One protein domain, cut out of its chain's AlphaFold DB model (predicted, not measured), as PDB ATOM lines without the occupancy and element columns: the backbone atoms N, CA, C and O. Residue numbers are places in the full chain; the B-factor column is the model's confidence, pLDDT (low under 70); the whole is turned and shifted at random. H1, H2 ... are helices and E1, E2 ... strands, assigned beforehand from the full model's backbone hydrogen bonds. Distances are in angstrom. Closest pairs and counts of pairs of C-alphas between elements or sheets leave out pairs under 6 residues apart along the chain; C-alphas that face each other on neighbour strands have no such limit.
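What this domain is: This is residues 38 to 95 and 156 to 236 of the 242 residues of a protein of Cecembia lonarensis LW9 (UniProt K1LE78). A strongly twisted sheet of five strands forms the core, with the long helix H5 over one face and the short helix H4 over the opposite face. H2 also packs on the sheet and is crossed to H5, while H3 packs on H4 and only grazes the sheet. The printed part has 139 residues with five named helices and five named strands, in the order E1 H1 H2 E2 H3 E3 H4 E4 E5 H5; the class is mixed, helices and strands. The sheet runs E2 E1 E3 E5 E4 and is mixed. The whole is compact, with a radius of gyration of the C-alphas of 14.5 A and spans of 41 by 37 by 24 A.

How they stand to each other: E1, residues 55 to 58, is parallel to E2, residues 88 to 90, with N 57 and O 88 2.9 A apart, and to E3, residues 171 to 175, with N 173 and O 56 2.8 A apart. E5, residues 205 to 212, is antiparallel to E3, with N 172 and O 211 2.8 A apart. E4, residues 192 to 199, forms a hairpin with E5, with N 210 and O 193 2.8 A apart. These N and O pairs are within hydrogen-bond range. H5, residues 217 to 231, is on the sheet at a height of 8.7 A, over E5 and, only just, E4 with 3 of its C-alphas; its closest C-alpha pair with E4 is Leu 193 and Leu 220, 6.3 A. H4, residues 181 to 188, lies over E5 on the opposite face to H5, at a height of 9.8 A. E3, H4 and E4 form a split strand-helix-strand unit, two strands running the same way with E5 between them; its crossover is right-handed. H3, residues 156 to 166, touches H4 at a steep tilt of 63 degrees, opposite ways; the C-alphas of Ile 159 and Thr 188 are closest, at 5.0 A. H2, residues 70 to 82, lies over E5 at a height of 6.8 A. H2 and H5 are close but not clearly touching, about perpendicular at 88 degrees, with the C-alphas of Leu 80 and Tyr 227 closest at 7.7 A. H1, residues 59 to 63, is on the sheet but over none of its strands. H1 and residues 70 to 74 of H2 only just touch, with 3 pairs of C-alphas within 8 A, the closest being Phe 62 and Gln 74 at 6.8 A. E1, H1, H2 and E2 form a strand-helix-strand unit, parallel neighbour strands joined through helices, with a right-handed crossover. In H1, H2, H3, H4 and H5 every O i to N i+4 pair is within hydrogen-bond range.

Where its parts are: E1 begins at C-alpha 55, (-36.474, 7.538, -13.044). E5 is 23.4 A long, E4 and H5 20.9 A each, H2 18.7 A and H3 15.3 A. H5 ends at C-alpha 231, (-31.606, 19.927, -0.478).

The domain as a whole: The C-alphas of Glu 39 and Asp 201 are farthest apart, 43.5 A. Residues 96 to 155 are not printed, and C-alphas 95 and 156 are 13.3 A apart across this cut, in the link from E2 to H3. Of the links printed whole, H1 to H2 is short and the others are tight. Residues 38 to 54 hold no named element. Mean pLDDT of the printed part is 94.3; residues 46 to 48 are under 70.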
ATOM      1  N   LYS A  38     -53.991  21.775 -25.953       92.50
ATOM      2  CA  LYS A  38     -54.509  20.456 -25.578       92.50
ATOM      3  C   LYS A  38     -54.941  20.470 -24.125       92.50
ATOM      4  O   LYS A  38     -54.244  21.008 -23.268       92.50
ATOM      5  N   GLU A  39     -56.082  19.850 -23.859       92.00
ATOM      6  CA  GLU A  39     -56.534  19.616 -22.497       92.00
ATOM      7  C   GLU A  39     -55.757  18.431 -21.930       92.00
ATOM      8  O   GLU A  39     -55.682  17.366 -22.546       92.00
ATOM      9  N   ALA A  40     -55.158  18.638 -20.762       91.56
ATOM     10  CA  ALA A  40     -54.376  17.640 -20.063       91.56
ATOM     11  C   ALA A  40     -54.563  17.793 -18.554       91.56
ATOM     12  O   ALA A  40     -54.722  18.903 -18.035       91.56
ATOM     13  N   SER A  41     -54.554  16.664 -17.846       90.44
ATOM     14  CA  SER A  41     -54.610  16.659 -16.390       90.44
ATOM     15  C   SER A  41     -53.301  17.167 -15.801       90.44
ATOM     16  O   SER A  41     -52.233  16.776 -16.255       90.44
ATOM     17  N   PHE A  42     -53.390  17.954 -14.735       92.62
ATOM     18  CA  PHE A  42     -52.233  18.416 -13.980       92.62
ATOM     19  C   PHE A  42     -52.568  18.365 -12.490       92.62
ATOM     20  O   PHE A  42     -53.555  18.958 -12.053       92.62
ATOM     21  N   LYS A  43     -51.794  17.597 -11.719       88.06
ATOM     22  CA  LYS A  43     -51.985  17.402 -10.272       88.06
ATOM     23  C   LYS A  43     -50.656  17.628  -9.541       88.06
ATOM     24  O   LYS A  43     -50.037  16.675  -9.084       88.06
ATOM     25  N   PRO A  44     -50.190  18.883  -9.451       72.06
ATOM     26  CA  PRO A  44     -48.791  19.188  -9.144       72.06
ATOM     27  C   PRO A  44     -48.326  18.875  -7.720       72.06
ATOM     28  O   PRO A  44     -47.134  18.698  -7.491       72.06
ATOM     29  N   LEU A  45     -49.240  18.888  -6.748       70.19
ATOM     30  CA  LEU A  45     -48.908  18.901  -5.319       70.19
ATOM     31  C   LEU A  45     -49.525  17.712  -4.569       70.19
ATOM     32  O   LEU A  45     -49.951  17.847  -3.427       70.19
ATOM     33  N   SER A  46     -49.602  16.542  -5.204       69.00
ATOM     34  CA  SER A  46     -49.871  15.302  -4.468       69.00
ATOM     35  C   SER A  46     -48.655  14.926  -3.618       69.00
ATOM     36  O   SER A  46     -47.547  14.938  -4.150       69.00
ATOM     37  N   ASP A  47     -48.850  14.561  -2.343       67.25
ATOM     38  CA  ASP A  47     -47.798  13.963  -1.507       67.25
ATOM     39  C   ASP A  47     -47.370  12.624  -2.127       67.25
ATOM     40  O   ASP A  47     -48.165  11.678  -2.143       67.25
ATOM     41  N   PRO A  48     -46.162  12.530  -2.705       64.25
ATOM     42  CA  PRO A  48     -45.855  11.421  -3.584       64.25
ATOM     43  C   PRO A  48     -45.176  10.277  -2.846       64.25
ATOM     44  O   PRO A  48     -44.249  10.477  -2.059       64.25
ATOM     45  N   ASP A  49     -45.564   9.055  -3.199       80.00
ATOM     46  CA  ASP A  49     -44.713   7.896  -2.976       80.00
ATOM     47  C   ASP A  49     -43.619   7.870  -4.053       80.00
ATOM     48  O   ASP A  49     -43.785   7.316  -5.142       80.00
ATOM     49  N   LEU A  50     -42.487   8.508  -3.746       83.31
ATOM     50  CA  LEU A  50     -41.322   8.570  -4.633       83.31
ATOM     51  C   LEU A  50     -40.780   7.182  -5.005       83.31
ATOM     52  O   LEU A  50     -40.097   7.061  -6.020       83.31
ATOM     53  N   SER A  51     -41.094   6.135  -4.230       81.31
ATOM     54  CA  SER A  51     -40.629   4.770  -4.504       81.31
ATOM     55  C   SER A  51     -41.229   4.168  -5.778       81.31
ATOM     56  O   SER A  51     -40.656   3.238  -6.343       81.31
ATOM     57  N   GLN A  52     -42.356   4.707  -6.254       85.75
ATOM     58  CA  GLN A  52     -43.029   4.238  -7.467       85.75
ATOM     59  C   GLN A  52     -42.508   4.907  -8.745       85.75
ATOM     60  O   GLN A  52     -42.827   4.445  -9.839       85.75
ATOM     61  N   LEU A  53     -41.714   5.979  -8.631       91.56
ATOM     62  CA  LEU A  53     -41.211   6.706  -9.793       91.56
ATOM     63  C   LEU A  53     -40.137   5.913 -10.539       91.56
ATOM     64  O   LEU A  53     -39.057   5.627 -10.015       91.56
ATOM     65  N   LYS A  54     -40.389   5.647 -11.821       95.81
ATOM     66  CA  LYS A  54     -39.390   5.117 -12.748       95.81
ATOM     67  C   LYS A  54     -38.546   6.255 -13.292       95.81
ATOM     68  O   LYS A  54     -38.903   6.902 -14.275       95.81
ATOM     69  N   VAL A  55     -37.413   6.489 -12.647       97.75
ATOM     70  CA  VAL A  55     -36.474   7.538 -13.044       97.75
ATOM     71  C   VAL A  55     -35.313   6.931 -13.826       97.75
ATOM     72  O   VAL A  55     -34.753   5.909 -13.433       97.75
ATOM     73  N   ALA A  56     -34.935   7.571 -14.925       98.38
ATOM     74  CA  ALA A  56     -33.725   7.273 -15.682       98.38
ATOM     75  C   ALA A  56     -32.787   8.483 -15.736       98.38
ATOM     76  O   ALA A  56     -33.146   9.573 -15.299       98.38
ATOM     77  N   TYR A  57     -31.581   8.308 -16.274       98.62
ATOM     78  CA  TYR A  57     -30.662   9.405 -16.579       98.62
ATOM     79  C   TYR A  57     -29.857   9.121 -17.850       98.62
ATOM     80  O   TYR A  57     -29.538   7.967 -18.146       98.62
ATOM     81  N   PHE A  58     -29.508  10.164 -18.605       98.19
ATOM     82  CA  PHE A  58     -28.704  10.022 -19.820       98.19
ATOM     83  C   PHE A  58     -27.237   9.726 -19.492       98.19
ATOM     84  O   PHE A  58     -26.427  10.639 -19.350       98.19
ATOM     85  N   LYS A  59     -26.890   8.440 -19.405       97.94
ATOM     86  CA  LYS A  59     -25.603   7.928 -18.916       97.94
ATOM     87  C   LYS A  59     -24.398   8.658 -19.503       97.94
ATOM     88  O   LYS A  59     -23.589   9.205 -18.757       97.94
ATOM     89  N   GLU A  60     -24.308   8.708 -20.830       96.75
ATOM     90  CA  GLU A  60     -23.162   9.319 -21.507       96.75
ATOM     91  C   GLU A  60     -22.994  10.809 -21.194       96.75
ATOM     92  O   GLU A  60     -21.864  11.293 -21.170       96.75
ATOM     93  N   LEU A  61     -24.094  11.533 -20.953       96.75
ATOM     94  CA  LEU A  61     -24.036  12.961 -20.642       96.75
ATOM     95  C   LEU A  61     -23.439  13.225 -19.264       96.75
ATOM     96  O   LEU A  61     -22.841  14.276 -19.090       96.75
ATOM     97  N   PHE A  62     -23.595  12.299 -18.314       97.44
ATOM     98  CA  PHE A  62     -23.012  12.406 -16.975       97.44
ATOM     99  C   PHE A  62     -21.575  11.875 -16.951       97.44
ATOM    100  O   PHE A  62     -20.688  12.538 -16.426       97.44
ATOM    101  N   GLU A  63     -21.312  10.717 -17.566       96.50
ATOM    102  CA  GLU A  63     -19.970  10.110 -17.566       96.50
ATOM    103  C   GLU A  63     -18.921  10.964 -18.292       96.50
ATOM    104  O   GLU A  63     -17.742  10.927 -17.943       96.50
ATOM    105  N   LYS A  64     -19.340  11.732 -19.305       95.25
ATOM    106  CA  LYS A  64     -18.463  12.621 -20.081       95.25
ATOM    107  C   LYS A  64     -18.494  14.075 -19.589       95.25
ATOM    108  O   LYS A  64     -17.890  14.932 -20.235       95.25
ATOM    109  N   ASP A  65     -19.192  14.375 -18.492       95.38
ATOM    110  CA  ASP A  65     -19.349  15.749 -18.009       95.38
ATOM    111  C   ASP A  65     -18.084  16.259 -17.307       95.38
ATOM    112  O   ASP A  65     -17.888  16.096 -16.104       95.38
ATOM    113  N   SER A  66     -17.222  16.918 -18.076       93.62
ATOM    114  CA  SER A  66     -16.051  17.641 -17.573       93.62
ATOM    115  C   SER A  66     -16.317  19.135 -17.348       93.62
ATOM    116  O   SER A  66     -15.379  19.910 -17.140       93.62
ATOM    117  N   SER A  67     -17.581  19.571 -17.416       94.12
ATOM    118  CA  SER A  67     -17.949  20.972 -17.224       94.12
ATOM    119  C   SER A  67     -17.810  21.402 -15.762       94.12
ATOM    120  O   SER A  67     -17.747  20.585 -14.841       94.12
ATOM    121  N   ALA A  68     -17.878  22.715 -15.525       93.06
ATOM    122  CA  ALA A  68     -17.954  23.276 -14.176       93.06
ATOM    123  C   ALA A  68     -19.180  22.782 -13.372       93.06
ATOM    124  O   ALA A  68     -19.216  22.938 -12.156       93.06
ATOM    125  N   THR A  69     -20.179  22.182 -14.033       94.94
ATOM    126  CA  THR A  69     -21.385  21.641 -13.388       94.94
ATOM    127  C   THR A  69     -21.297  20.145 -13.083       94.94
ATOM    128  O   THR A  69     -22.133  19.638 -12.338       94.94
ATOM    129  N   GLY A  70     -20.275  19.441 -13.591       96.06
ATOM    130  CA  GLY A  70     -20.196  17.977 -13.552       96.06
ATOM    131  C   GLY A  70     -20.236  17.386 -12.143       96.06
ATOM    132  O   GLY A  70     -20.974  16.434 -11.896       96.06
ATOM    133  N   GLN A  71     -19.538  18.000 -11.181       96.44
ATOM    134  CA  GLN A  71     -19.575  17.553  -9.781       96.44
ATOM    135  C   GLN A  71     -20.979  17.667  -9.169       96.44
ATOM    136  O   GLN A  71     -21.416  16.764  -8.460       96.44
ATOM    137  N   ASN A  72     -21.707  18.749  -9.461       97.69
ATOM    138  CA  ASN A  72     -23.070  18.942  -8.956       97.69
ATOM    139  C   ASN A  72     -24.061  18.009  -9.661       97.69
ATOM    140  O   ASN A  72     -24.962  17.468  -9.021       97.69
ATOM    141  N   ASN A  73     -23.862  17.748 -10.955       97.50
ATOM    142  CA  ASN A  73     -24.672  16.791 -11.705       97.50
ATOM    143  C   ASN A  73     -24.503  15.372 -11.142       97.50
ATOM    144  O   ASN A  73     -25.499  14.709 -10.855       97.50
ATOM    145  N   GLN A  74     -23.265  14.940 -10.884       97.31
ATOM    146  CA  GLN A  74     -22.991  13.649 -10.250       97.31
ATOM    147  C   GLN A  74     -23.582  13.571  -8.834       97.31
ATOM    148  O   GLN A  74     -24.258  12.599  -8.502       97.31
ATOM    149  N   ARG A  75     -23.413  14.630  -8.032       97.81
ATOM    150  CA  ARG A  75     -24.014  14.733  -6.694       97.81
ATOM    151  C   ARG A  75     -25.534  14.601  -6.737       97.81
ATOM    152  O   ARG A  75     -26.100  13.926  -5.890       97.81
ATOM    153  N   THR A  76     -26.192  15.171  -7.745       98.19
ATOM    154  CA  THR A  76     -27.653  15.061  -7.901       98.19
ATOM    155  C   THR A  76     -28.092  13.591  -8.008       98.19
ATOM    156  O   THR A  76     -29.105  13.212  -7.422       98.19
ATOM    157  N   LEU A  77     -27.338  12.731  -8.710       97.31
ATOM    158  CA  LEU A  77     -27.649  11.295  -8.792       97.31
ATOM    159  C   LEU A  77     -27.518  10.596  -7.429       97.31
ATOM    160  O   LEU A  77     -28.347   9.754  -7.084       97.31
ATOM    161  N   GLU A  78     -26.496  10.954  -6.651       97.25
ATOM    162  CA  GLU A  78     -26.267  10.420  -5.301       97.25
ATOM    163  C   GLU A  78     -27.353  10.875  -4.320       97.25
ATOM    164  O   GLU A  78     -27.862  10.084  -3.527       97.25
ATOM    165  N   GLU A  79     -27.742  12.141  -4.404       97.75
ATOM    166  CA  GLU A  79     -28.811  12.746  -3.616       97.75
ATOM    167  C   GLU A  79     -30.168  12.088  -3.908       97.75
ATOM    168  O   GLU A  79     -30.902  11.719  -2.991       97.75
ATOM    169  N   LEU A  80     -30.478  11.818  -5.178       96.38
ATOM    170  CA  LEU A  80     -31.674  11.050  -5.530       96.38
ATOM    171  C   LEU A  80     -31.637   9.624  -4.963       96.38
ATOM    172  O   LEU A  80     -32.653   9.153  -4.445       96.38
ATOM    173  N   ALA A  81     -30.472   8.968  -4.969       94.75
ATOM    174  CA  ALA A  81     -30.298   7.658  -4.338       94.75
ATOM    175  C   ALA A  81     -30.557   7.694  -2.825       94.75
ATOM    176  O   ALA A  81     -31.190   6.778  -2.294       94.75
ATOM    177  N   GLN A  82     -30.137   8.758  -2.135       95.50
ATOM    178  CA  GLN A  82     -30.433   8.976  -0.712       95.50
ATOM    179  C   GLN A  82     -31.927   9.208  -0.451       95.50
ATOM    180  O   GLN A  82     -32.435   8.799   0.591       95.50
ATOM    181  N   MET A  83     -32.645   9.799  -1.408       94.06
ATOM    182  CA  MET A  83     -34.108   9.933  -1.378       94.06
ATOM    183  C   MET A  83     -34.848   8.627  -1.729       94.06
ATOM    184  O   MET A  83     -36.076   8.618  -1.793       94.06
ATOM    185  N   GLY A  84     -34.131   7.521  -1.962       93.75
ATOM    186  CA  GLY A  84     -34.710   6.218  -2.302       93.75
ATOM    187  C   GLY A  84     -35.015   6.023  -3.790       93.75
ATOM    188  O   GLY A  84     -35.518   4.967  -4.170       93.75
ATOM    189  N   ILE A  85     -34.673   6.991  -4.642       94.75
ATOM    190  CA  ILE A  85     -34.846   6.917  -6.094       94.75
ATOM    191  C   ILE A  85     -33.549   6.394  -6.700       94.75
ATOM    192  O   ILE A  85     -32.489   6.964  -6.479       94.75
ATOM    193  N   LYS A  86     -33.603   5.330  -7.501       92.75
ATOM    194  CA  LYS A  86     -32.415   4.777  -8.171       92.75
ATOM    195  C   LYS A  86     -32.516   4.994  -9.680       92.75
ATOM    196  O   LYS A  86     -33.092   4.136 -10.352       92.75
ATOM    197  N   PRO A  87     -31.992   6.114 -10.219       96.50
ATOM    198  CA  PRO A  87     -32.048   6.378 -11.647       96.50
ATOM    199  C   PRO A  87     -31.381   5.268 -12.466       96.50
ATOM    200  O   PRO A  87     -30.244   4.881 -12.202       96.50
ATOM    201  N   VAL A  88     -32.083   4.771 -13.481       97.81
ATOM    202  CA  VAL A  88     -31.567   3.757 -14.411       97.81
ATOM    203  C   VAL A  88     -30.802   4.434 -15.558       97.81
ATOM    204  O   VAL A  88     -31.304   5.402 -16.132       97.81
ATOM    205  N   PRO A  89     -29.603   3.956 -15.936       98.38
ATOM    206  CA  PRO A  89     -28.871   4.527 -17.061       98.38
ATOM    207  C   PRO A  89     -29.574   4.248 -18.393       98.38
ATOM    208  O   PRO A  89     -29.871   3.098 -18.716       98.38
ATOM    209  N   VAL A  90     -29.759   5.293 -19.199       98.31
ATOM    210  CA  VAL A  90     -30.258   5.219 -20.581       98.31
ATOM    211  C   VAL A  90     -29.410   6.077 -21.516       98.31
ATOM    212  O   VAL A  90     -28.611   6.899 -21.067       98.31
ATOM    213  N   ASN A  91     -29.593   5.913 -22.825       96.44
ATOM    214  CA  ASN A  91     -28.881   6.693 -23.833       96.44
ATOM    215  C   ASN A  91     -29.810   7.709 -24.490       96.44
ATOM    216  O   ASN A  91     -30.943   7.390 -24.846       96.44
ATOM    217  N   LEU A  92     -29.306   8.928 -24.680       94.56
ATOM    218  CA  LEU A  92     -30.001   9.948 -25.454       94.56
ATOM    219  C   LEU A  92     -30.041   9.515 -26.931       94.56
ATOM    220  O   LEU A  92     -28.997   9.111 -27.456       94.56
ATOM    221  N   PRO A  93     -31.181   9.613 -27.639       93.31
ATOM    222  CA  PRO A  93     -31.228   9.322 -29.069       93.31
ATOM    223  C   PRO A  93     -30.264  10.235 -29.847       93.31
ATOM    224  O   PRO A  93     -30.469  11.443 -29.922       93.31
ATOM    225  N   GLY A  94     -29.180   9.671 -30.390       85.38
ATOM    226  CA  GLY A  94     -28.066  10.456 -30.948       85.38
ATOM    227  C   GLY A  94     -27.936  10.450 -32.473       85.38
ATOM    228  O   GLY A  94     -27.389  11.393 -33.032       85.38
ATOM    229  N   ASN A  95     -28.444   9.423 -33.163       90.06
ATOM    230  CA  ASN A  95     -28.231   9.232 -34.605       90.06
ATOM    231  C   ASN A  95     -29.240  10.020 -35.463       90.06
ATOM    232  O   ASN A  95     -29.989   9.443 -36.250       90.06
ATOM    233  N   THR A 156     -39.881  13.760 -37.281       97.94
ATOM    234  CA  THR A 156     -40.869  12.708 -36.985       97.94
ATOM    235  C   THR A 156     -40.189  11.444 -36.454       97.94
ATOM    236  O   THR A 156     -40.573  10.939 -35.404       97.94
ATOM    237  N   LEU A 157     -39.110  10.992 -37.101       98.00
ATOM    238  CA  LEU A 157     -38.331   9.841 -36.627       98.00
ATOM    239  C   LEU A 157     -37.686  10.099 -35.253       98.00
ATOM    240  O   LEU A 157     -37.611   9.195 -34.423       98.00
ATOM    241  N   LEU A 158     -37.237  11.333 -34.994       98.06
ATOM    242  CA  LEU A 158     -36.725  11.732 -33.680       98.06
ATOM    243  C   LEU A 158     -37.822  11.666 -32.608       98.06
ATOM    244  O   LEU A 158     -37.568  11.150 -31.521       98.06
ATOM    245  N   ILE A 159     -39.027  12.161 -32.908       97.88
ATOM    246  CA  ILE A 159     -40.191  12.083 -32.012       97.88
ATOM    247  C   ILE A 159     -40.490  10.627 -31.655       97.88
ATOM    248  O   ILE A 159     -40.616  10.303 -30.476       97.88
ATOM    249  N   GLU A 160     -40.549   9.744 -32.652       97.44
ATOM    250  CA  GLU A 160     -40.798   8.317 -32.443       97.44
ATOM    251  C   GLU A 160     -39.711   7.679 -31.574       97.44
ATOM    252  O   GLU A 160     -40.028   7.018 -30.588       97.44
ATOM    253  N   ALA A 161     -38.435   7.912 -31.887       97.50
ATOM    254  CA  ALA A 161     -37.322   7.349 -31.125       97.50
ATOM    255  C   ALA A 161     -37.300   7.840 -29.671       97.50
ATOM    256  O   ALA A 161     -37.086   7.044 -28.756       97.50
ATOM    257  N   PHE A 162     -37.552   9.131 -29.447       97.31
ATOM    258  CA  PHE A 162     -37.611   9.683 -28.097       97.31
ATOM    259  C   PHE A 162     -38.816   9.137 -27.325       97.31
ATOM    260  O   PHE A 162     -38.664   8.738 -26.175       97.31
ATOM    261  N   HIS A 163     -39.984   9.025 -27.968       96.06
ATOM    262  CA  HIS A 163     -41.170   8.413 -27.368       96.06
ATOM    263  C   HIS A 163     -40.932   6.947 -26.977       96.06
ATOM    264  O   HIS A 163     -41.279   6.543 -25.867       96.06
ATOM    265  N   GLN A 164     -40.304   6.154 -27.854       96.69
ATOM    266  CA  GLN A 164     -39.968   4.756 -27.555       96.69
ATOM    267  C   GLN A 164     -39.042   4.617 -26.348       96.69
ATOM    268  O   GLN A 164     -39.146   3.623 -25.638       96.69
ATOM    269  N   LEU A 165     -38.167   5.595 -26.109       96.69
ATOM    270  CA  LEU A 165     -37.337   5.640 -24.911       96.69
ATOM    271  C   LEU A 165     -38.149   6.053 -23.676       96.69
ATOM    272  O   LEU A 165     -38.113   5.368 -22.659       96.69
ATOM    273  N   ILE A 166     -38.856   7.184 -23.739       97.25
ATOM    274  CA  ILE A 166     -39.445   7.787 -22.538       97.25
ATOM    275  C   ILE A 166     -40.696   7.062 -22.044       97.25
ATOM    276  O   ILE A 166     -41.025   7.175 -20.872       97.25
ATOM    277  N   LYS A 167     -41.391   6.287 -22.888       96.12
ATOM    278  CA  LYS A 167     -42.615   5.557 -22.495       96.12
ATOM    279  C   LYS A 167     -42.419   4.595 -21.312       96.12
ATOM    280  O   LYS A 167     -43.388   4.293 -20.623       96.12
ATOM    281  N   ASP A 168     -41.193   4.117 -21.093       96.81
ATOM    282  CA  ASP A 168     -40.865   3.154 -20.036       96.81
ATOM    283  C   ASP A 168     -40.497   3.835 -18.703       96.81
ATOM    284  O   ASP A 168     -40.332   3.157 -17.683       96.81
ATOM    285  N   TYR A 169     -40.412   5.170 -18.698       97.50
ATOM    286  CA  TYR A 169     -39.991   5.983 -17.564       97.50
ATOM    287  C   TYR A 169     -40.989   7.104 -17.273       97.50
ATOM    288  O   TYR A 169     -41.676   7.632 -18.144       97.50
ATOM    289  N   ASP A 170     -41.045   7.497 -16.011       96.06
ATOM    290  CA  ASP A 170     -41.782   8.680 -15.588       96.06
ATOM    291  C   ASP A 170     -40.978   9.947 -15.877       96.06
ATOM    292  O   ASP A 170     -41.539  10.960 -16.296       96.06
ATOM    293  N   LEU A 171     -39.665   9.870 -15.642       97.00
ATOM    294  CA  LEU A 171     -38.732  10.984 -15.722       97.00
ATOM    295  C   LEU A 171     -37.367  10.511 -16.222       97.00
ATOM    296  O   LEU A 171     -36.896   9.439 -15.841       97.00
ATOM    297  N   ILE A 172     -36.692  11.349 -17.006       98.38
ATOM    298  CA  ILE A 172     -35.289  11.166 -17.381       98.38
ATOM    299  C   ILE A 172     -34.495  12.400 -16.954       98.38
ATOM    300  O   ILE A 172     -34.836  13.527 -17.313       98.38
ATOM    301  N   LEU A 173     -33.424  12.189 -16.193       98.19
ATOM    302  CA  LEU A 173     -32.468  13.219 -15.817       98.19
ATOM    303  C   LEU A 173     -31.464  13.491 -16.937       98.19
ATOM    304  O   LEU A 173     -30.905  12.574 -17.546       98.19
ATOM    305  N   SER A 174     -31.166  14.771 -17.132       97.75
ATOM    306  CA  SER A 174     -30.144  15.266 -18.047       97.75
ATOM    307  C   SER A 174     -29.297  16.340 -17.388       97.75
ATOM    308  O   SER A 174     -29.808  17.174 -16.639       97.75
ATOM    309  N   THR A 175     -28.019  16.395 -17.754       96.56
ATOM    310  CA  THR A 175     -27.227  17.611 -17.559       96.56
ATOM    311  C   THR A 175     -27.838  18.729 -18.418       96.56
ATOM    312  O   THR A 175     -28.240  18.488 -19.560       96.56
ATOM    313  N   THR A 176     -27.980  19.943 -17.870       94.31
ATOM    314  CA  THR A 176     -28.757  21.029 -18.514       94.31
ATOM    315  C   THR A 176     -28.190  21.468 -19.867       94.31
ATOM    316  O   THR A 176     -28.939  21.850 -20.759       94.31
ATOM    317  N   TYR A 177     -26.870  21.386 -20.037       89.88
ATOM    318  CA  TYR A 177     -26.178  21.757 -21.276       89.88
ATOM    319  C   TYR A 177     -25.562  20.544 -21.995       89.88
ATOM    320  O   TYR A 177     -24.668  20.699 -22.824       89.88
ATOM    321  N   GLY A 178     -25.997  19.328 -21.654       90.06
ATOM    322  CA  GLY A 178     -25.445  18.094 -22.203       90.06
ATOM    323  C   GLY A 178     -25.993  17.740 -23.581       90.06
ATOM    324  O   GLY A 178     -27.193  17.513 -23.752       90.06
ATOM    325  N   GLY A 179     -25.091  17.594 -24.553       92.06
ATOM    326  CA  GLY A 179     -25.418  17.104 -25.892       92.06
ATOM    327  C   GLY A 179     -26.540  17.906 -26.558       92.06
ATOM    328  O   GLY A 179     -26.585  19.128 -26.468       92.06
ATOM    329  N   ASN A 180     -27.466  17.206 -27.219       93.88
ATOM    330  CA  ASN A 180     -28.603  17.820 -27.913       93.88
ATOM    331  C   ASN A 180     -29.906  17.790 -27.100       93.88
ATOM    332  O   ASN A 180     -30.973  17.977 -27.677       93.88
ATOM    333  N   GLN A 181     -29.868  17.534 -25.786       94.38
ATOM    334  CA  GLN A 181     -31.095  17.311 -25.009       94.38
ATOM    335  C   GLN A 181     -32.053  18.518 -25.046       94.38
ATOM    336  O   GLN A 181     -33.254  18.340 -25.276       94.38
ATOM    337  N   LEU A 182     -31.536  19.742 -24.893       94.62
ATOM    338  CA  LEU A 182     -32.349  20.960 -24.969       94.62
ATOM    339  C   LEU A 182     -33.026  21.099 -26.340       94.62
ATOM    340  O   LEU A 182     -34.223  21.364 -26.434       94.62
ATOM    341  N   LEU A 183     -32.276  20.874 -27.418       95.00
ATOM    342  CA  LEU A 183     -32.819  20.926 -28.773       95.00
ATOM    343  C   LEU A 183     -33.860  19.817 -28.999       95.00
ATOM    344  O   LEU A 183     -34.919  20.067 -29.570       95.00
ATOM    345  N   GLN A 184     -33.603  18.606 -28.501       95.25
ATOM    346  CA  GLN A 184     -34.519  17.473 -28.625       95.25
ATOM    347  C   GLN A 184     -35.868  17.734 -27.969       95.25
ATOM    348  O   GLN A 184     -36.889  17.419 -28.570       95.25
ATOM    349  N   THR A 185     -35.913  18.321 -26.775       95.69
ATOM    350  CA  THR A 185     -37.193  18.605 -26.100       95.69
ATOM    351  C   THR A 185     -38.018  19.654 -26.849       95.69
ATOM    352  O   THR A 185     -39.223  19.475 -27.004       95.69
ATOM    353  N   ASN A 186     -37.379  20.661 -27.452       96.38
ATOM    354  CA  ASN A 186     -38.059  21.620 -28.334       96.38
ATOM    355  C   ASN A 186     -38.591  20.962 -29.617       96.38
ATOM    356  O   ASN A 186     -39.745  21.166 -29.999       96.38
ATOM    357  N   LEU A 187     -37.777  20.116 -30.256       97.25
ATOM    358  CA  LEU A 187     -38.169  19.396 -31.468       97.25
ATOM    359  C   LEU A 187     -39.282  18.387 -31.202       97.25
ATOM    360  O   LEU A 187     -40.183  18.225 -32.020       97.25
ATOM    361  N   THR A 188     -39.242  17.701 -30.070       97.00
ATOM    362  CA  THR A 188     -40.171  16.605 -29.798       97.00
ATOM    363  C   THR A 188     -41.401  17.035 -29.011       97.00
ATOM    364  O   THR A 188     -42.398  16.322 -29.032       97.00
ATOM    365  N   GLY A 189     -41.358  18.190 -28.346       96.44
ATOM    366  CA  GLY A 189     -42.440  18.704 -27.511       96.44
ATOM    367  C   GLY A 189     -42.520  18.076 -26.119       96.44
ATOM    368  O   GLY A 189     -43.503  18.310 -25.422       96.44
ATOM    369  N   HIS A 190     -41.528  17.276 -25.713       97.38
ATOM    370  CA  HIS A 190     -41.494  16.694 -24.371       97.38
ATOM    371  C   HIS A 190     -41.249  17.790 -23.327       97.38
ATOM    372  O   HIS A 190     -40.328  18.596 -23.510       97.38
ATOM    373  N   PRO A 191     -42.039  17.838 -22.242       97.25
ATOM    374  CA  PRO A 191     -41.862  18.842 -21.209       97.25
ATOM    375  C   PRO A 191     -40.545  18.625 -20.462       97.25
ATOM    376  O   PRO A 191     -40.115  17.494 -20.210       97.25
ATOM    377  N   ALA A 192     -39.912  19.735 -20.092       97.88
ATOM    378  CA  ALA A 192     -38.674  19.745 -19.335       97.88
ATOM    379  C   ALA A 192     -38.724  20.797 -18.227       97.88
ATOM    380  O   ALA A 192     -39.309  21.867 -18.395       97.88
ATOM    381  N   LEU A 193     -38.085  20.493 -17.101       98.12
ATOM    382  CA  LEU A 193     -37.953  21.383 -15.953       98.12
ATOM    383  C   LEU A 193     -36.483  21.454 -15.557       98.12
ATOM    384  O   LEU A 193     -35.870  20.432 -15.254       98.12
ATOM    385  N   SER A 194     -35.925  22.662 -15.535       97.94
ATOM    386  CA  SER A 194     -34.591  22.915 -14.993       97.94
ATOM    387  C   SER A 194     -34.706  23.410 -13.556       97.94
ATOM    388  O   SER A 194     -35.509  24.300 -13.271       97.94
ATOM    389  N   LEU A 195     -33.922  22.833 -12.643       96.88
ATOM    390  CA  LEU A 195     -33.877  23.250 -11.243       96.88
ATOM    391  C   LEU A 195     -32.436  23.446 -10.752       96.88
ATOM    392  O   LEU A 195     -31.532  22.745 -11.217       96.88
ATOM    393  N   PRO A 196     -32.200  24.371  -9.800       97.81
ATOM    394  CA  PRO A 196     -30.880  24.563  -9.209       97.81
ATOM    395  C   PRO A 196     -30.391  23.313  -8.472       97.81
ATOM    396  O   PRO A 196     -31.137  22.736  -7.679       97.81
ATOM    397  N   ASN A 197     -29.126  22.948  -8.683       97.50
ATOM    398  CA  ASN A 197     -28.462  21.829  -7.996       97.50
ATOM    399  C   ASN A 197     -27.138  22.233  -7.317       97.50
ATOM    400  O   ASN A 197     -26.283  21.390  -7.055       97.50
ATOM    401  N   GLY A 198     -26.956  23.531  -7.052       96.19
ATOM    402  CA  GLY A 198     -25.814  24.061  -6.310       96.19
ATOM    403  C   GLY A 198     -25.098  25.206  -7.017       96.19
ATOM    404  O   GLY A 198     -25.698  25.969  -7.777       96.19
ATOM    405  N   PHE A 199     -23.808  25.333  -6.715       95.56
ATOM    406  CA  PHE A 199     -22.900  26.327  -7.282       95.56
ATOM    407  C   PHE A 199     -21.613  25.651  -7.745       95.56
ATOM    408  O   PHE A 199     -21.196  24.659  -7.146       95.56
ATOM    409  N   ASP A 200     -20.997  26.180  -8.798       93.56
ATOM    410  CA  ASP A 200     -19.665  25.755  -9.226       93.56
ATOM    411  C   ASP A 200     -18.567  26.326  -8.306       93.56
ATOM    412  O   ASP A 200     -18.825  27.158  -7.430       93.56
ATOM    413  N   ASP A 201     -17.315  25.930  -8.543       91.88
ATOM    414  CA  ASP A 201     -16.147  26.391  -7.774       91.88
ATOM    415  C   ASP A 201     -15.925  27.918  -7.833       91.88
ATOM    416  O   ASP A 201     -15.141  28.476  -7.065       91.88
ATOM    417  N   LYS A 202     -16.604  28.619  -8.753       91.44
ATOM    418  CA  LYS A 202     -16.557  30.079  -8.917       91.44
ATOM    419  C   LYS A 202     -17.769  30.777  -8.295       91.44
ATOM    420  O   LYS A 202     -17.908  31.990  -8.458       91.44
ATOM    421  N   GLY A 203     -18.640  30.047  -7.599       91.44
ATOM    422  CA  GLY A 203     -19.843  30.590  -6.977       91.44
ATOM    423  C   GLY A 203     -20.943  30.950  -7.978       91.44
ATOM    424  O   GLY A 203     -21.785  31.796  -7.675       91.44
ATOM    425  N   ARG A 204     -20.955  30.341  -9.171       92.56
ATOM    426  CA  ARG A 204     -22.015  30.525 -10.174       92.56
ATOM    427  C   ARG A 204     -23.092  29.456  -9.990       92.56
ATOM    428  O   ARG A 204     -22.729  28.294  -9.813       92.56
ATOM    429  N   PRO A 205     -24.391  29.800 -10.049       95.12
ATOM    430  CA  PRO A 205     -25.456  28.808  -9.937       95.12
ATOM    431  C   PRO A 205     -25.349  27.725 -11.017       95.12
ATOM    432  O   PRO A 205     -25.129  28.033 -12.191       95.12
ATOM    433  N   THR A 206     -25.557  26.469 -10.629       96.81
ATOM    434  CA  THR A 206     -25.656  25.322 -11.540       96.81
ATOM    435  C   THR A 206     -27.080  24.776 -11.558       96.81
ATOM    436  O   THR A 206     -27.890  25.083 -10.679       96.81
ATOM    437  N   SER A 207     -27.409  23.977 -12.571       97.25
ATOM    438  CA  SER A 207     -28.727  23.356 -12.690       97.25
ATOM    439  C   SER A 207     -28.650  21.944 -13.249       97.25
ATOM    440  O   SER A 207     -27.707  21.595 -13.961       97.25
ATOM    441  N   ILE A 208     -29.704  21.181 -12.976       98.06
ATOM    442  CA  ILE A 208     -30.004  19.899 -13.608       98.06
ATOM    443  C   ILE A 208     -31.357  19.986 -14.317       98.06
ATOM    444  O   ILE A 208     -32.206  20.797 -13.939       98.06
ATOM    445  N   THR A 209     -31.566  19.162 -15.343       98.38
ATOM    446  CA  THR A 209     -32.819  19.118 -16.102       98.38
ATOM    447  C   THR A 209     -33.532  17.783 -15.919       98.38
ATOM    448  O   THR A 209     -32.935  16.716 -16.051       98.38
ATOM    449  N   LEU A 210     -34.830  17.851 -15.640       98.38
ATOM    450  CA  LEU A 210     -35.766  16.734 -15.668       98.38
ATOM    451  C   LEU A 210     -36.553  16.784 -16.978       98.38
ATOM    452  O   LEU A 210     -36.990  17.859 -17.385       98.38
ATOM    453  N   VAL A 211     -36.766  15.637 -17.614       98.38
ATOM    454  CA  VAL A 211     -37.613  15.488 -18.806       98.38
ATOM    455  C   VAL A 211     -38.700  14.466 -18.513       98.38
ATOM    456  O   VAL A 211     -38.399  13.415 -17.950       98.38
ATOM    457  N   ALA A 212     -39.939  14.749 -18.903       97.50
ATOM    458  CA  ALA A 212     -41.058  13.820 -18.761       97.50
ATOM    459  C   ALA A 212     -41.684  13.492 -20.117       97.50
ATOM    460  O   ALA A 212     -41.386  14.117 -21.140       97.50
ATOM    461  N   ASN A 213     -42.550  12.480 -20.127       96.31
ATOM    462  CA  ASN A 213     -43.381  12.190 -21.290       96.31
ATOM    463  C   ASN A 213     -44.400  13.326 -21.520       96.31
ATOM    464  O   ASN A 213     -44.571  14.198 -20.665       96.31
ATOM    465  N   TYR A 214     -45.083  13.320 -22.665       95.69
ATOM    466  CA  TYR A 214     -46.151  14.277 -22.944       95.69
ATOM    467  C   TYR A 214     -47.148  14.351 -21.791       95.69
ATOM    468  O   TYR A 214     -47.611  13.320 -21.300       95.69
ATOM    469  N   PHE A 215     -47.472  15.582 -21.393       94.75
ATOM    470  CA  PHE A 215     -48.391  15.879 -20.295       94.75
ATOM    471  C   PHE A 215     -47.921  15.386 -18.911       94.75
ATOM    472  O   PHE A 215     -48.733  15.197 -18.009       94.75
ATOM    473  N   GLY A 216     -46.618  15.127 -18.749       94.88
ATOM    474  CA  GLY A 216     -45.989  14.689 -17.499       94.88
ATOM    475  C   GLY A 216     -45.455  15.826 -16.622       94.88
ATOM    476  O   GLY A 216     -44.527  15.611 -15.841       94.88
ATOM    477  N   GLU A 217     -45.971  17.050 -16.766       96.12
ATOM    478  CA  GLU A 217     -45.543  18.210 -15.978       96.12
ATOM    479  C   GLU A 217     -45.783  18.016 -14.478       96.12
ATOM    480  O   GLU A 217     -45.013  18.517 -13.660       96.12
ATOM    481  N   ASP A 218     -46.810  17.257 -14.096       94.06
ATOM    482  CA  ASP A 218     -47.074  16.907 -12.700       94.06
ATOM    483  C   ASP A 218     -45.904  16.128 -12.081       94.06
ATOM    484  O   ASP A 218     -45.424  16.493 -11.011       94.06
ATOM    485  N   LYS A 219     -45.362  15.133 -12.791       94.12
ATOM    486  CA  LYS A 219     -44.193  14.345 -12.373       94.12
ATOM    487  C   LYS A 219     -42.935  15.204 -12.276       94.12
ATOM    488  O   LYS A 219     -42.159  15.029 -11.334       94.12
ATOM    489  N   LEU A 220     -42.741  16.141 -13.213       96.25
ATOM    490  CA  LEU A 220     -41.626  17.097 -13.168       96.25
ATOM    491  C   LEU A 220     -41.671  17.921 -11.880       96.25
ATOM    492  O   LEU A 220     -40.686  17.973 -11.141       96.25
ATOM    493  N   ILE A 221     -42.824  18.532 -11.598       95.94
ATOM    494  CA  ILE A 221     -43.042  19.348 -10.401       95.94
ATOM    495  C   ILE A 221     -42.910  18.505  -9.136       95.94
ATOM    496  O   ILE A 221     -42.271  18.935  -8.178       95.94
ATOM    497  N   MET A 222     -43.466  17.298  -9.137       93.75
ATOM    498  CA  MET A 222     -43.467  16.386  -8.001       93.75
ATOM    499  C   MET A 222     -42.047  16.024  -7.555       93.75
ATOM    500  O   MET A 222     -41.709  16.202  -6.381       93.75
ATOM    501  N   LEU A 223     -41.185  15.585  -8.483       95.12
ATOM    502  CA  LEU A 223     -39.790  15.284  -8.154       95.12
ATOM    503  C   LEU A 223     -39.015  16.554  -7.785       95.12
ATOM    504  O   LEU A 223     -38.278  16.558  -6.797       95.12
ATOM    505  N   ALA A 224     -39.196  17.642  -8.539       96.19
ATOM    506  CA  ALA A 224     -38.500  18.899  -8.276       96.19
ATOM    507  C   ALA A 224     -38.836  19.466  -6.888       96.19
ATOM    508  O   ALA A 224     -37.935  19.891  -6.166       96.19
ATOM    509  N   ASN A 225     -40.106  19.425  -6.478       95.00
ATOM    510  CA  ASN A 225     -40.556  19.884  -5.165       95.00
ATOM    511  C   ASN A 225     -39.979  19.015  -4.037       95.00
ATOM    512  O   ASN A 225     -39.453  19.541  -3.056       95.00
ATOM    513  N   ALA A 226     -40.006  17.686  -4.184       94.25
ATOM    514  CA  ALA A 226     -39.405  16.779  -3.206       94.25
ATOM    515  C   ALA A 226     -37.896  17.030  -3.039       94.25
ATOM    516  O   ALA A 226     -37.402  17.151  -1.916       94.25
ATOM    517  N   TYR A 227     -37.176  17.186  -4.153       95.81
ATOM    518  CA  TYR A 227     -35.745  17.482  -4.148       95.81
ATOM    519  C   TYR A 227     -35.447  18.842  -3.494       95.81
ATOM    520  O   TYR A 227     -34.558  18.965  -2.649       95.81
ATOM    521  N   GLN A 228     -36.244  19.867  -3.805       95.88
ATOM    522  CA  GLN A 228     -36.120  21.198  -3.213       95.88
ATOM    523  C   GLN A 228     -36.413  21.227  -1.707       95.88
ATOM    524  O   GLN A 228     -35.727  21.954  -0.982       95.88
ATOM    525  N   LYS A 229     -37.377  20.436  -1.216       94.12
ATOM    526  CA  LYS A 229     -37.670  20.305   0.222       94.12
ATOM    527  C   LYS A 229     -36.482  19.729   0.999       94.12
ATOM    528  O   LYS A 229     -36.214  20.216   2.100       94.12
ATOM    529  N   GLN A 230     -35.776  18.761   0.410       95.44
ATOM    530  CA  GLN A 230     -34.641  18.071   1.027       95.44
ATOM    531  C   GLN A 230     -33.332  18.877   0.948       95.44
ATOM    532  O   GLN A 230     -32.691  19.090   1.973       95.44
ATOM    533  N   TYR A 231     -32.944  19.353  -0.243       96.44
ATOM    534  CA  TYR A 231     -31.606  19.927  -0.478       96.44
ATOM    535  C   TYR A 231     -31.564  21.455  -0.565       96.44
ATOM    536  O   TYR A 231     -30.500  22.054  -0.426       96.44
ATOM    537  N   ARG A 232     -32.712  22.122  -0.753       95.38
ATOM    538  CA  ARG A 232     -32.871  23.585  -0.598       95.38
ATOM    539  C   ARG A 232     -31.974  24.479  -1.480       95.38
ATOM    540  O   ARG A 232     -31.952  25.686  -1.257       95.38
ATOM    541  N   TYR A 233     -31.326  23.957  -2.529       96.56
ATOM    542  CA  TYR A 233     -30.466  24.754  -3.429       96.56
ATOM    543  C   TYR A 233     -31.170  25.973  -4.051       96.56
ATOM    544  O   TYR A 233     -30.560  27.022  -4.223       96.56
ATOM    545  N   HIS A 234     -32.468  25.860  -4.335       94.88
ATOM    546  CA  HIS A 234     -33.304  26.938  -4.875       94.88
ATOM    547  C   HIS A 234     -33.431  28.173  -3.961       94.88
ATOM    548  O   HIS A 234     -33.733  29.262  -4.441       94.88
ATOM    549  N   GLY A 235     -33.208  28.014  -2.651       92.62
ATOM    550  CA  GLY A 235     -33.254  29.105  -1.674       92.62
ATOM    551  C   GLY A 235     -31.931  29.861  -1.525       92.62
ATOM    552  O   GLY A 235     -31.867  30.832  -0.773       92.62
ATOM    553  N   LEU A 236     -30.871  29.418  -2.203       92.75
ATOM    554  CA  LEU A 236     -29.561  30.049  -2.134       92.75
ATOM    555  C   LEU A 236     -29.483  31.246  -3.086       92.75
ATOM    556  O   LEU A 236     -29.984  31.211  -4.209       92.75
TER     557      LEU A 236